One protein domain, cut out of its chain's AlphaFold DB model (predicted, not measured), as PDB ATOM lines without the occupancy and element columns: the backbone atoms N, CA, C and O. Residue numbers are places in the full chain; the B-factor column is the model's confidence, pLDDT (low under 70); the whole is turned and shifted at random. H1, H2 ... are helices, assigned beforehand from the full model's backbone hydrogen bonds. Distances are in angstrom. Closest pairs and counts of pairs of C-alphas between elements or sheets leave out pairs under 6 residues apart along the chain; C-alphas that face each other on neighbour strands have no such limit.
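Overview. This is residues 292 to 356 of the 356 residues of the protein "Uroporphyrinogen-III methyltransferase" of Geomicrobium sp. JCM 19055 (UniProt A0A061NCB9). Little regular structure is here: two helices, H1 and then H2, lie some way from each other, and the long link between them folds back and runs through the gap. After H2 the last stretch, residues 337 to 356, folds back too and runs along the model's length. The printed part has 65 residues, 25 of them in the two helices, with no named strand; the class is all helix. It is elongated, spanning 41 by 26 by 21 A, and only just loose, close to compact, with a radius of gyration of the C-alphas of 13.2 A.

Arrangement. Look first at H1, residues 293 to 307, then at H2, residues 327 to 336: they are apart, no C-alpha of one within 8 A of the other. A long link of 19 residues joins them. In both helices every O i to N i+4 pair is within hydrogen-bond range.

Along the chain. Find C-alpha 293 at (-19.390, -6.628, 2.143); from there H1 runs 21.4 A to C-alpha 307. H2 runs 14.2 A to C-alpha 336 at (0.607, -25.023, -5.262).

Size, cuts and confidence. The C-alphas of Gly 338 and Ser 356, the two farthest apart, are 42.3 A apart. The printed part has no cut. Confidence is low, under 70, at 15 residues, among them 349 to 356.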
ATOM      1  N   SER A 292     -21.683  -6.263  -2.128       57.97
ATOM      2  CA  SER A 292     -21.674  -7.049  -0.922       57.97
ATOM      3  C   SER A 292     -20.444  -6.671  -0.087       57.97
ATOM      4  O   SER A 292     -19.387  -6.303  -0.599       57.97
ATOM      5  N   ARG A 293     -20.542  -6.820   1.237       59.47
ATOM      6  CA  ARG A 293     -19.390  -6.628   2.143       59.47
ATOM      7  C   ARG A 293     -18.180  -7.487   1.741       59.47
ATOM      8  O   ARG A 293     -17.058  -7.177   2.123       59.47
ATOM      9  N   VAL A 294     -18.432  -8.558   0.986       68.69
ATOM     10  CA  VAL A 294     -17.436  -9.445   0.385       68.69
ATOM     11  C   VAL A 294     -16.636  -8.693  -0.676       68.69
ATOM     12  O   VAL A 294     -15.425  -8.610  -0.546       68.69
ATOM     13  N   GLU A 295     -17.288  -8.054  -1.647       72.44
ATOM     14  CA  GLU A 295     -16.610  -7.306  -2.719       72.44
ATOM     15  C   GLU A 295     -15.819  -6.105  -2.174       72.44
ATOM     16  O   GLU A 295     -14.685  -5.862  -2.589       72.44
ATOM     17  N   GLN A 296     -16.355  -5.410  -1.163       67.19
ATOM     18  CA  GLN A 296     -15.630  -4.332  -0.475       67.19
ATOM     19  C   GLN A 296     -14.358  -4.847   0.217       67.19
ATOM     20  O   GLN A 296     -13.308  -4.200   0.169       67.19
ATOM     21  N   PHE A 297     -14.441  -6.022   0.848       77.25
ATOM     22  CA  PHE A 297     -13.292  -6.683   1.460       77.25
ATOM     23  C   PHE A 297     -12.267  -7.125   0.414       77.25
ATOM     24  O   PHE A 297     -11.078  -6.862   0.584       77.25
ATOM     25  N   GLU A 298     -12.706  -7.750  -0.680       81.50
ATOM     26  CA  GLU A 298     -11.823  -8.181  -1.768       81.50
ATOM     27  C   GLU A 298     -11.051  -7.005  -2.357       81.50
ATOM     28  O   GLU A 298      -9.828  -7.081  -2.500       81.50
ATOM     29  N   ARG A 299     -11.735  -5.885  -2.624       81.06
ATOM     30  CA  ARG A 299     -11.098  -4.654  -3.102       81.06
ATOM     31  C   ARG A 299     -10.036  -4.156  -2.126       81.06
ATOM     32  O   ARG A 299      -8.902  -3.931  -2.541       81.06
ATOM     33  N   PHE A 300     -10.380  -4.026  -0.843       80.38
ATOM     34  CA  PHE A 300      -9.438  -3.575   0.184       80.38
ATOM     35  C   PHE A 300      -8.188  -4.463   0.236       80.38
ATOM     36  O   PHE A 300      -7.064  -3.962   0.238       80.38
ATOM     37  N   ILE A 301      -8.364  -5.789   0.237       85.44
ATOM     38  CA  ILE A 301      -7.228  -6.712   0.266       85.44
ATOM     39  C   ILE A 301      -6.392  -6.600  -1.012       85.44
ATOM     40  O   ILE A 301      -5.165  -6.562  -0.924       85.44
ATOM     41  N   HIS A 302      -7.020  -6.471  -2.183       84.31
ATOM     42  CA  HIS A 302      -6.300  -6.258  -3.438       84.31
ATOM     43  C   HIS A 302      -5.457  -4.978  -3.424       84.31
ATOM     44  O   HIS A 302      -4.301  -5.010  -3.844       84.31
ATOM     45  N   GLU A 303      -5.988  -3.872  -2.906       81.75
ATOM     46  CA  GLU A 303      -5.239  -2.620  -2.763       81.75
ATOM     47  C   GLU A 303      -4.040  -2.781  -1.819       81.75
ATOM     48  O   GLU A 303      -2.925  -2.380  -2.161       81.75
ATOM     49  N   VAL A 304      -4.227  -3.440  -0.668       80.38
ATOM     50  CA  VAL A 304      -3.141  -3.709   0.290       80.38
ATOM     51  C   VAL A 304      -2.054  -4.594  -0.325       80.38
ATOM     52  O   VAL A 304      -0.869  -4.293  -0.174       80.38
ATOM     53  N   MET A 305      -2.432  -5.644  -1.061       82.50
ATOM     54  CA  MET A 305      -1.483  -6.538  -1.737       82.50
ATOM     55  C   MET A 305      -0.635  -5.798  -2.779       82.50
ATOM     56  O   MET A 305       0.554  -6.078  -2.929       82.50
ATOM     57  N   VAL A 306      -1.231  -4.833  -3.489       80.19
ATOM     58  CA  VAL A 306      -0.536  -4.009  -4.493       80.19
ATOM     59  C   VAL A 306       0.421  -3.005  -3.848       80.19
ATOM     60  O   VAL A 306       1.463  -2.707  -4.431       80.19
ATOM     61  N   LEU A 307       0.106  -2.490  -2.655       76.06
ATOM     62  CA  LEU A 307       0.961  -1.538  -1.936       76.06
ATOM     63  C   LEU A 307       2.252  -2.168  -1.393       76.06
ATOM     64  O   LEU A 307       3.245  -1.459  -1.227       76.06
ATOM     65  N   TYR A 308       2.255  -3.483  -1.161       70.56
ATOM     66  CA  TYR A 308       3.409  -4.228  -0.653       70.56
ATOM     67  C   TYR A 308       3.765  -5.408  -1.570       70.56
ATOM     68  O   TYR A 308       3.585  -6.570  -1.193       70.56
ATOM     69  N   PRO A 309       4.268  -5.145  -2.789       67.81
ATOM     70  CA  PRO A 309       4.643  -6.198  -3.716       67.81
ATOM     71  C   PRO A 309       6.000  -6.780  -3.305       67.81
ATOM     72  O   PRO A 309       7.048  -6.339  -3.770       67.81
ATOM     73  N   GLU A 310       5.989  -7.776  -2.424       73.69
ATOM     74  CA  GLU A 310       7.177  -8.571  -2.117       73.69
ATOM     75  C   GLU A 310       7.296  -9.713  -3.145       73.69
ATOM     76  O   GLU A 310       6.459 -10.619  -3.149       73.69
ATOM     77  N   PRO A 311       8.302  -9.704  -4.042       68.06
ATOM     78  CA  PRO A 311       8.387 -10.645  -5.164       68.06
ATOM     79  C   PRO A 311       8.599 -12.108  -4.740       68.06
ATOM     80  O   PRO A 311       8.383 -13.010  -5.546       68.06
ATOM     81  N   GLU A 312       9.005 -12.349  -3.494       75.44
ATOM     82  CA  GLU A 312       9.205 -13.686  -2.917       75.44
ATOM     83  C   GLU A 312       8.012 -14.158  -2.060       75.44
ATOM     84  O   GLU A 312       8.056 -15.248  -1.492       75.44
ATOM     85  N   VAL A 313       6.934 -13.365  -1.965       78.75
ATOM     86  CA  VAL A 313       5.767 -13.663  -1.121       78.75
ATOM     87  C   VAL A 313       4.526 -13.894  -1.978       78.75
ATOM     88  O   VAL A 313       4.024 -12.996  -2.654       78.75
ATOM     89  N   PHE A 314       3.974 -15.105  -1.900       83.75
ATOM     90  CA  PHE A 314       2.681 -15.426  -2.502       83.75
ATOM     91  C   PHE A 314       1.556 -14.866  -1.637       83.75
ATOM     92  O   PHE A 314       1.272 -15.386  -0.559       83.75
ATOM     93  N   GLN A 315       0.907 -13.814  -2.120       87.00
ATOM     94  CA  GLN A 315      -0.205 -13.182  -1.423       87.00
ATOM     95  C   GLN A 315      -1.540 -13.720  -1.956       87.00
ATOM     96  O   GLN A 315      -1.730 -13.889  -3.161       87.00
ATOM     97  N   THR A 316      -2.473 -13.993  -1.051       89.75
ATOM     98  CA  THR A 316      -3.841 -14.426  -1.357       89.75
ATOM     99  C   THR A 316      -4.754 -14.044  -0.192       89.75
ATOM    100  O   THR A 316      -4.273 -13.632   0.865       89.75
ATOM    101  N   TYR A 317      -6.059 -14.206  -0.364       90.81
ATOM    102  CA  TYR A 317      -7.054 -13.983   0.676       90.81
ATOM    103  C   TYR A 317      -8.031 -15.149   0.724       90.81
ATOM    104  O   TYR A 317      -8.163 -15.901  -0.239       90.81
ATOM    105  N   GLY A 318      -8.706 -15.303   1.857       88.31
ATOM    106  CA  GLY A 318      -9.768 -16.284   1.998       88.31
ATOM    107  C   GLY A 318     -10.696 -15.951   3.156       88.31
ATOM    108  O   GLY A 318     -10.283 -15.351   4.149       88.31
ATOM    109  N   PHE A 319     -11.952 -16.352   3.020       85.06
ATOM    110  CA  PHE A 319     -13.001 -16.114   4.000       85.06
ATOM    111  C   PHE A 319     -13.127 -17.286   4.969       85.06
ATOM    112  O   PHE A 319     -12.948 -18.451   4.597       85.06
ATOM    113  N   ILE A 320     -13.442 -16.965   6.227       79.25
ATOM    114  CA  ILE A 320     -13.660 -17.975   7.264       79.25
ATOM    115  C   ILE A 320     -14.935 -18.780   6.987       79.25
ATOM    116  O   ILE A 320     -14.913 -20.002   7.095       79.25
ATOM    117  N   GLU A 321     -16.015 -18.109   6.570       71.88
ATOM    118  CA  GLU A 321     -17.321 -18.701   6.271       71.88
ATOM    119  C   GLU A 321     -18.088 -17.850   5.238       71.88
ATOM    120  O   GLU A 321     -17.770 -16.682   5.028       71.88
ATOM    121  N   LEU A 322     -19.132 -18.437   4.632       68.50
ATOM    122  CA  LEU A 322     -20.172 -17.776   3.814       68.50
ATOM    123  C   LEU A 322     -19.718 -17.092   2.509       68.50
ATOM    124  O   LEU A 322     -20.543 -16.491   1.821       68.50
ATOM    125  N   SER A 323     -18.443 -17.173   2.140       83.00
ATOM    126  CA  SER A 323     -17.901 -16.570   0.915       83.00
ATOM    127  C   SER A 323     -16.711 -17.371   0.386       83.00
ATOM    128  O   SER A 323     -16.136 -18.194   1.101       83.00
ATOM    129  N   SER A 324     -16.363 -17.144  -0.877       81.75
ATOM    130  CA  SER A 324     -15.261 -17.810  -1.572       81.75
ATOM    131  C   SER A 324     -14.273 -16.767  -2.092       81.75
ATOM    132  O   SER A 324     -14.722 -15.686  -2.453       81.75
ATOM    133  N   PRO A 325     -12.968 -17.078  -2.172       87.75
ATOM    134  CA  PRO A 325     -12.327 -18.340  -1.789       87.75
ATOM    135  C   PRO A 325     -12.317 -18.560  -0.268       87.75
ATOM    136  O   PRO A 325     -12.204 -17.625   0.518       87.75
ATOM    137  N   THR A 326     -12.444 -19.808   0.168       89.00
ATOM    138  CA  THR A 326     -12.297 -20.183   1.583       89.00
ATOM    139  C   THR A 326     -10.828 -20.116   2.007       89.00
ATOM    140  O   THR A 326      -9.926 -20.234   1.175       89.00
ATOM    141  N   ILE A 327     -10.554 -20.012   3.314       86.75
ATOM    142  CA  ILE A 327      -9.174 -20.093   3.839       86.75
ATOM    143  C   ILE A 327      -8.455 -21.360   3.338       86.75
ATOM    144  O   ILE A 327      -7.276 -21.307   2.992       86.75
ATOM    145  N   ALA A 328      -9.157 -22.494   3.246       87.38
ATOM    146  CA  ALA A 328      -8.575 -23.742   2.755       87.38
ATOM    147  C   ALA A 328      -8.170 -23.662   1.271       87.38
ATOM    148  O   ALA A 328      -7.095 -24.129   0.896       87.38
ATOM    149  N   GLU A 329      -9.004 -23.053   0.426       90.62
ATOM    150  CA  GLU A 329      -8.701 -22.835  -0.995       90.62
ATOM    151  C   GLU A 329      -7.527 -21.869  -1.176       90.62
ATOM    152  O   GLU A 329      -6.617 -22.147  -1.958       90.62
ATOM    153  N   ALA A 330      -7.496 -20.793  -0.389       90.44
ATOM    154  CA  ALA A 330      -6.413 -19.816  -0.377       90.44
ATOM    155  C   ALA A 330      -5.070 -20.452   0.032       90.44
ATOM    156  O   ALA A 330      -4.059 -20.305  -0.657       90.44
ATOM    157  N   MET A 331      -5.057 -21.254   1.104       89.25
ATOM    158  CA  MET A 331      -3.860 -21.989   1.532       89.25
ATOM    159  C   MET A 331      -3.377 -22.969   0.460       89.25
ATOM    160  O   MET A 331      -2.182 -23.020   0.167       89.25
ATOM    161  N   ASN A 332      -4.292 -23.721  -0.160       91.38
ATOM    162  CA  ASN A 332      -3.947 -24.644  -1.241       91.38
ATOM    163  C   ASN A 332      -3.325 -23.908  -2.432       91.38
ATOM    164  O   ASN A 332      -2.353 -24.400  -3.006       91.38
ATOM    165  N   HIS A 333      -3.835 -22.720  -2.767       89.88
ATOM    166  CA  HIS A 333      -3.257 -21.877  -3.807       89.88
ATOM    167  C   HIS A 333      -1.815 -21.463  -3.462       89.88
ATOM    168  O   HIS A 333      -0.926 -21.613  -4.298       89.88
ATOM    169  N   CYS A 334      -1.531 -21.030  -2.228       89.44
ATOM    170  CA  CYS A 334      -0.155 -20.730  -1.800       89.44
ATOM    171  C   CYS A 334       0.774 -21.948  -1.920       89.44
ATOM    172  O   CYS A 334       1.866 -21.835  -2.477       89.44
ATOM    173  N   VAL A 335       0.340 -23.123  -1.450       90.88
ATOM    174  CA  VAL A 335       1.144 -24.358  -1.506       90.88
ATOM    175  C   VAL A 335       1.430 -24.772  -2.951       90.88
ATOM    176  O   VAL A 335       2.563 -25.122  -3.275       90.88
ATOM    177  N   GLN A 336       0.436 -24.697  -3.840       91.50
ATOM    178  CA  GLN A 336       0.607 -25.023  -5.262       91.50
ATOM    179  C   GLN A 336       1.596 -24.090  -5.966       91.50
ATOM    180  O   GLN A 336       2.309 -24.531  -6.865       91.50
ATOM    181  N   ASN A 337       1.678 -22.832  -5.532       87.25
ATOM    182  CA  ASN A 337       2.651 -21.866  -6.037       87.25
ATOM    183  C   ASN A 337       4.053 -22.024  -5.414       87.25
ATOM    184  O   ASN A 337       4.979 -21.326  -5.816       87.25
ATOM    185  N   GLY A 338       4.248 -22.978  -4.495       90.38
ATOM    186  CA  GLY A 338       5.554 -23.307  -3.917       90.38
ATOM    187  C   GLY A 338       5.817 -22.706  -2.536       90.38
ATOM    188  O   GLY A 338       6.961 -22.727  -2.082       90.38
ATOM    189  N   ALA A 339       4.791 -22.190  -1.849       89.50
ATOM    190  CA  ALA A 339       4.935 -21.737  -0.470       89.50
ATOM    191  C   ALA A 339       5.337 -22.905   0.450       89.50
ATOM    192  O   ALA A 339       4.687 -23.951   0.473       89.50
ATOM    193  N   THR A 340       6.404 -22.714   1.229       90.81
ATOM    194  CA  THR A 340       6.874 -23.672   2.250       90.81
ATOM    195  C   THR A 340       6.507 -23.250   3.673       90.81
ATOM    196  O   THR A 340       6.537 -24.068   4.589       90.81
ATOM    197  N   GLU A 341       6.099 -21.992   3.840       89.81
ATOM    198  CA  GLU A 341       5.636 -21.386   5.082       89.81
ATOM    199  C   GLU A 341       4.420 -20.504   4.766       89.81
ATOM    200  O   GLU A 341       4.374 -19.857   3.718       89.81
ATOM    201  N   ILE A 342       3.408 -20.520   5.640       89.06
ATOM    202  CA  ILE A 342       2.165 -19.755   5.470       89.06
ATOM    203  C   ILE A 342       1.925 -18.930   6.729       89.06
ATOM    204  O   ILE A 342       1.786 -19.482   7.822       89.06
ATOM    205  N   THR A 343       1.795 -17.618   6.548       87.56
ATOM    206  CA  THR A 343       1.399 -16.676   7.598       87.56
ATOM    207  C   THR A 343      -0.028 -16.216   7.337       87.56
ATOM    208  O   THR A 343      -0.334 -15.723   6.255       87.56
ATOM    209  N   VAL A 344      -0.903 -16.367   8.331       86.31
ATOM    210  CA  VAL A 344      -2.304 -15.934   8.247       86.31
ATOM    211  C   VAL A 344      -2.480 -14.657   9.056       86.31
ATOM    212  O   VAL A 344      -2.190 -14.634  10.252       86.31
ATOM    213  N   VAL A 345      -2.981 -13.604   8.411       85.88
ATOM    214  CA  VAL A 345      -3.305 -12.330   9.059       85.88
ATOM    215  C   VAL A 345      -4.826 -12.187   9.107       85.88
ATOM    216  O   VAL A 345      -5.449 -12.083   8.050       85.88
ATOM    217  N   PRO A 346      -5.456 -12.201  10.294       82.25
ATOM    218  CA  PRO A 346      -6.890 -11.979  10.395       82.25
ATOM    219  C   PRO A 346      -7.202 -10.506  10.111       82.25
ATOM    220  O   PRO A 346      -6.681  -9.614  10.780       82.25
ATOM    221  N   VAL A 347      -8.073 -10.260   9.134       79.69
ATOM    222  CA  VAL A 347      -8.551  -8.920   8.777       79.69
ATOM    223  C   VAL A 347     -10.051  -8.862   9.022       79.69
ATOM    224  O   VAL A 347     -10.794  -9.741   8.588       79.69
ATOM    225  N   LEU A 348     -10.494  -7.821   9.722       75.69
ATOM    226  CA  LEU A 348     -11.902  -7.562   9.985       75.69
ATOM    227  C   LEU A 348     -12.213  -6.124   9.563       75.69
ATOM    228  O   LEU A 348     -11.620  -5.188  10.094       75.69
ATOM    229  N   LEU A 349     -13.134  -5.956   8.615       63.59
ATOM    230  CA  LEU A 349     -13.648  -4.642   8.239       63.59
ATOM    231  C   LEU A 349     -14.925  -4.379   9.035       63.59
ATOM    232  O   LEU A 349     -15.940  -5.050   8.851       63.59
ATOM    233  N   LEU A 350     -14.846  -3.426   9.958       56.22
ATOM    234  CA  LEU A 350     -15.997  -2.929  10.698       56.22
ATOM    235  C   LEU A 350     -16.480  -1.646  10.033       56.22
ATOM    236  O   LEU A 350     -15.671  -0.794   9.672       56.22
ATOM    237  N   THR A 351     -17.795  -1.482   9.923       44.84
ATOM    238  CA  THR A 351     -18.361  -0.167   9.634       44.84
ATOM    239  C   THR A 351     -18.005   0.772  10.785       44.84
ATOM    240  O   THR A 351     -18.089   0.399  11.964       44.84
ATOM    241  N   ALA A 352     -17.566   1.986  10.454       39.84
ATOM    242  CA  ALA A 352     -17.291   3.023  11.439       39.84
ATOM    243  C   ALA A 352     -18.606   3.379  12.153       39.84
ATOM    244  O   ALA A 352     -19.423   4.137  11.649       39.84
ATOM    245  N   GLY A 353     -18.847   2.738  13.297       38.50
ATOM    246  CA  GLY A 353     -20.105   2.822  14.042       38.50
ATOM    247  C   GLY A 353     -20.274   1.745  15.118       38.50
ATOM    248  O   GLY A 353     -21.042   1.948  16.054       38.50
ATOM    249  N   HIS A 354     -19.537   0.626  15.051       33.72
ATOM    250  CA  HIS A 354     -19.667  -0.483  16.016       33.72
ATOM    251  C   HIS A 354     -18.334  -0.963  16.607       33.72
ATOM    252  O   HIS A 354     -18.031  -2.153  16.642       33.72
ATOM    253  N   ALA A 355     -17.552  -0.020  17.127       30.97
ATOM    254  CA  ALA A 355     -16.518  -0.307  18.118       30.97
ATOM    255  C   ALA A 355     -16.655   0.688  19.279       30.97
ATOM    256  O   ALA A 355     -15.850   1.606  19.436       30.97
ATOM    257  N   SER A 356     -17.726   0.525  20.053       32.38
ATOM    258  CA  SER A 356     -17.922   1.159  21.360       32.38
ATOM    259  C   SER A 356     -18.369   0.120  22.368       32.38
ATOM    260  O   SER A 356     -19.364  -0.569  22.039       32.38
TER     261      SER A 356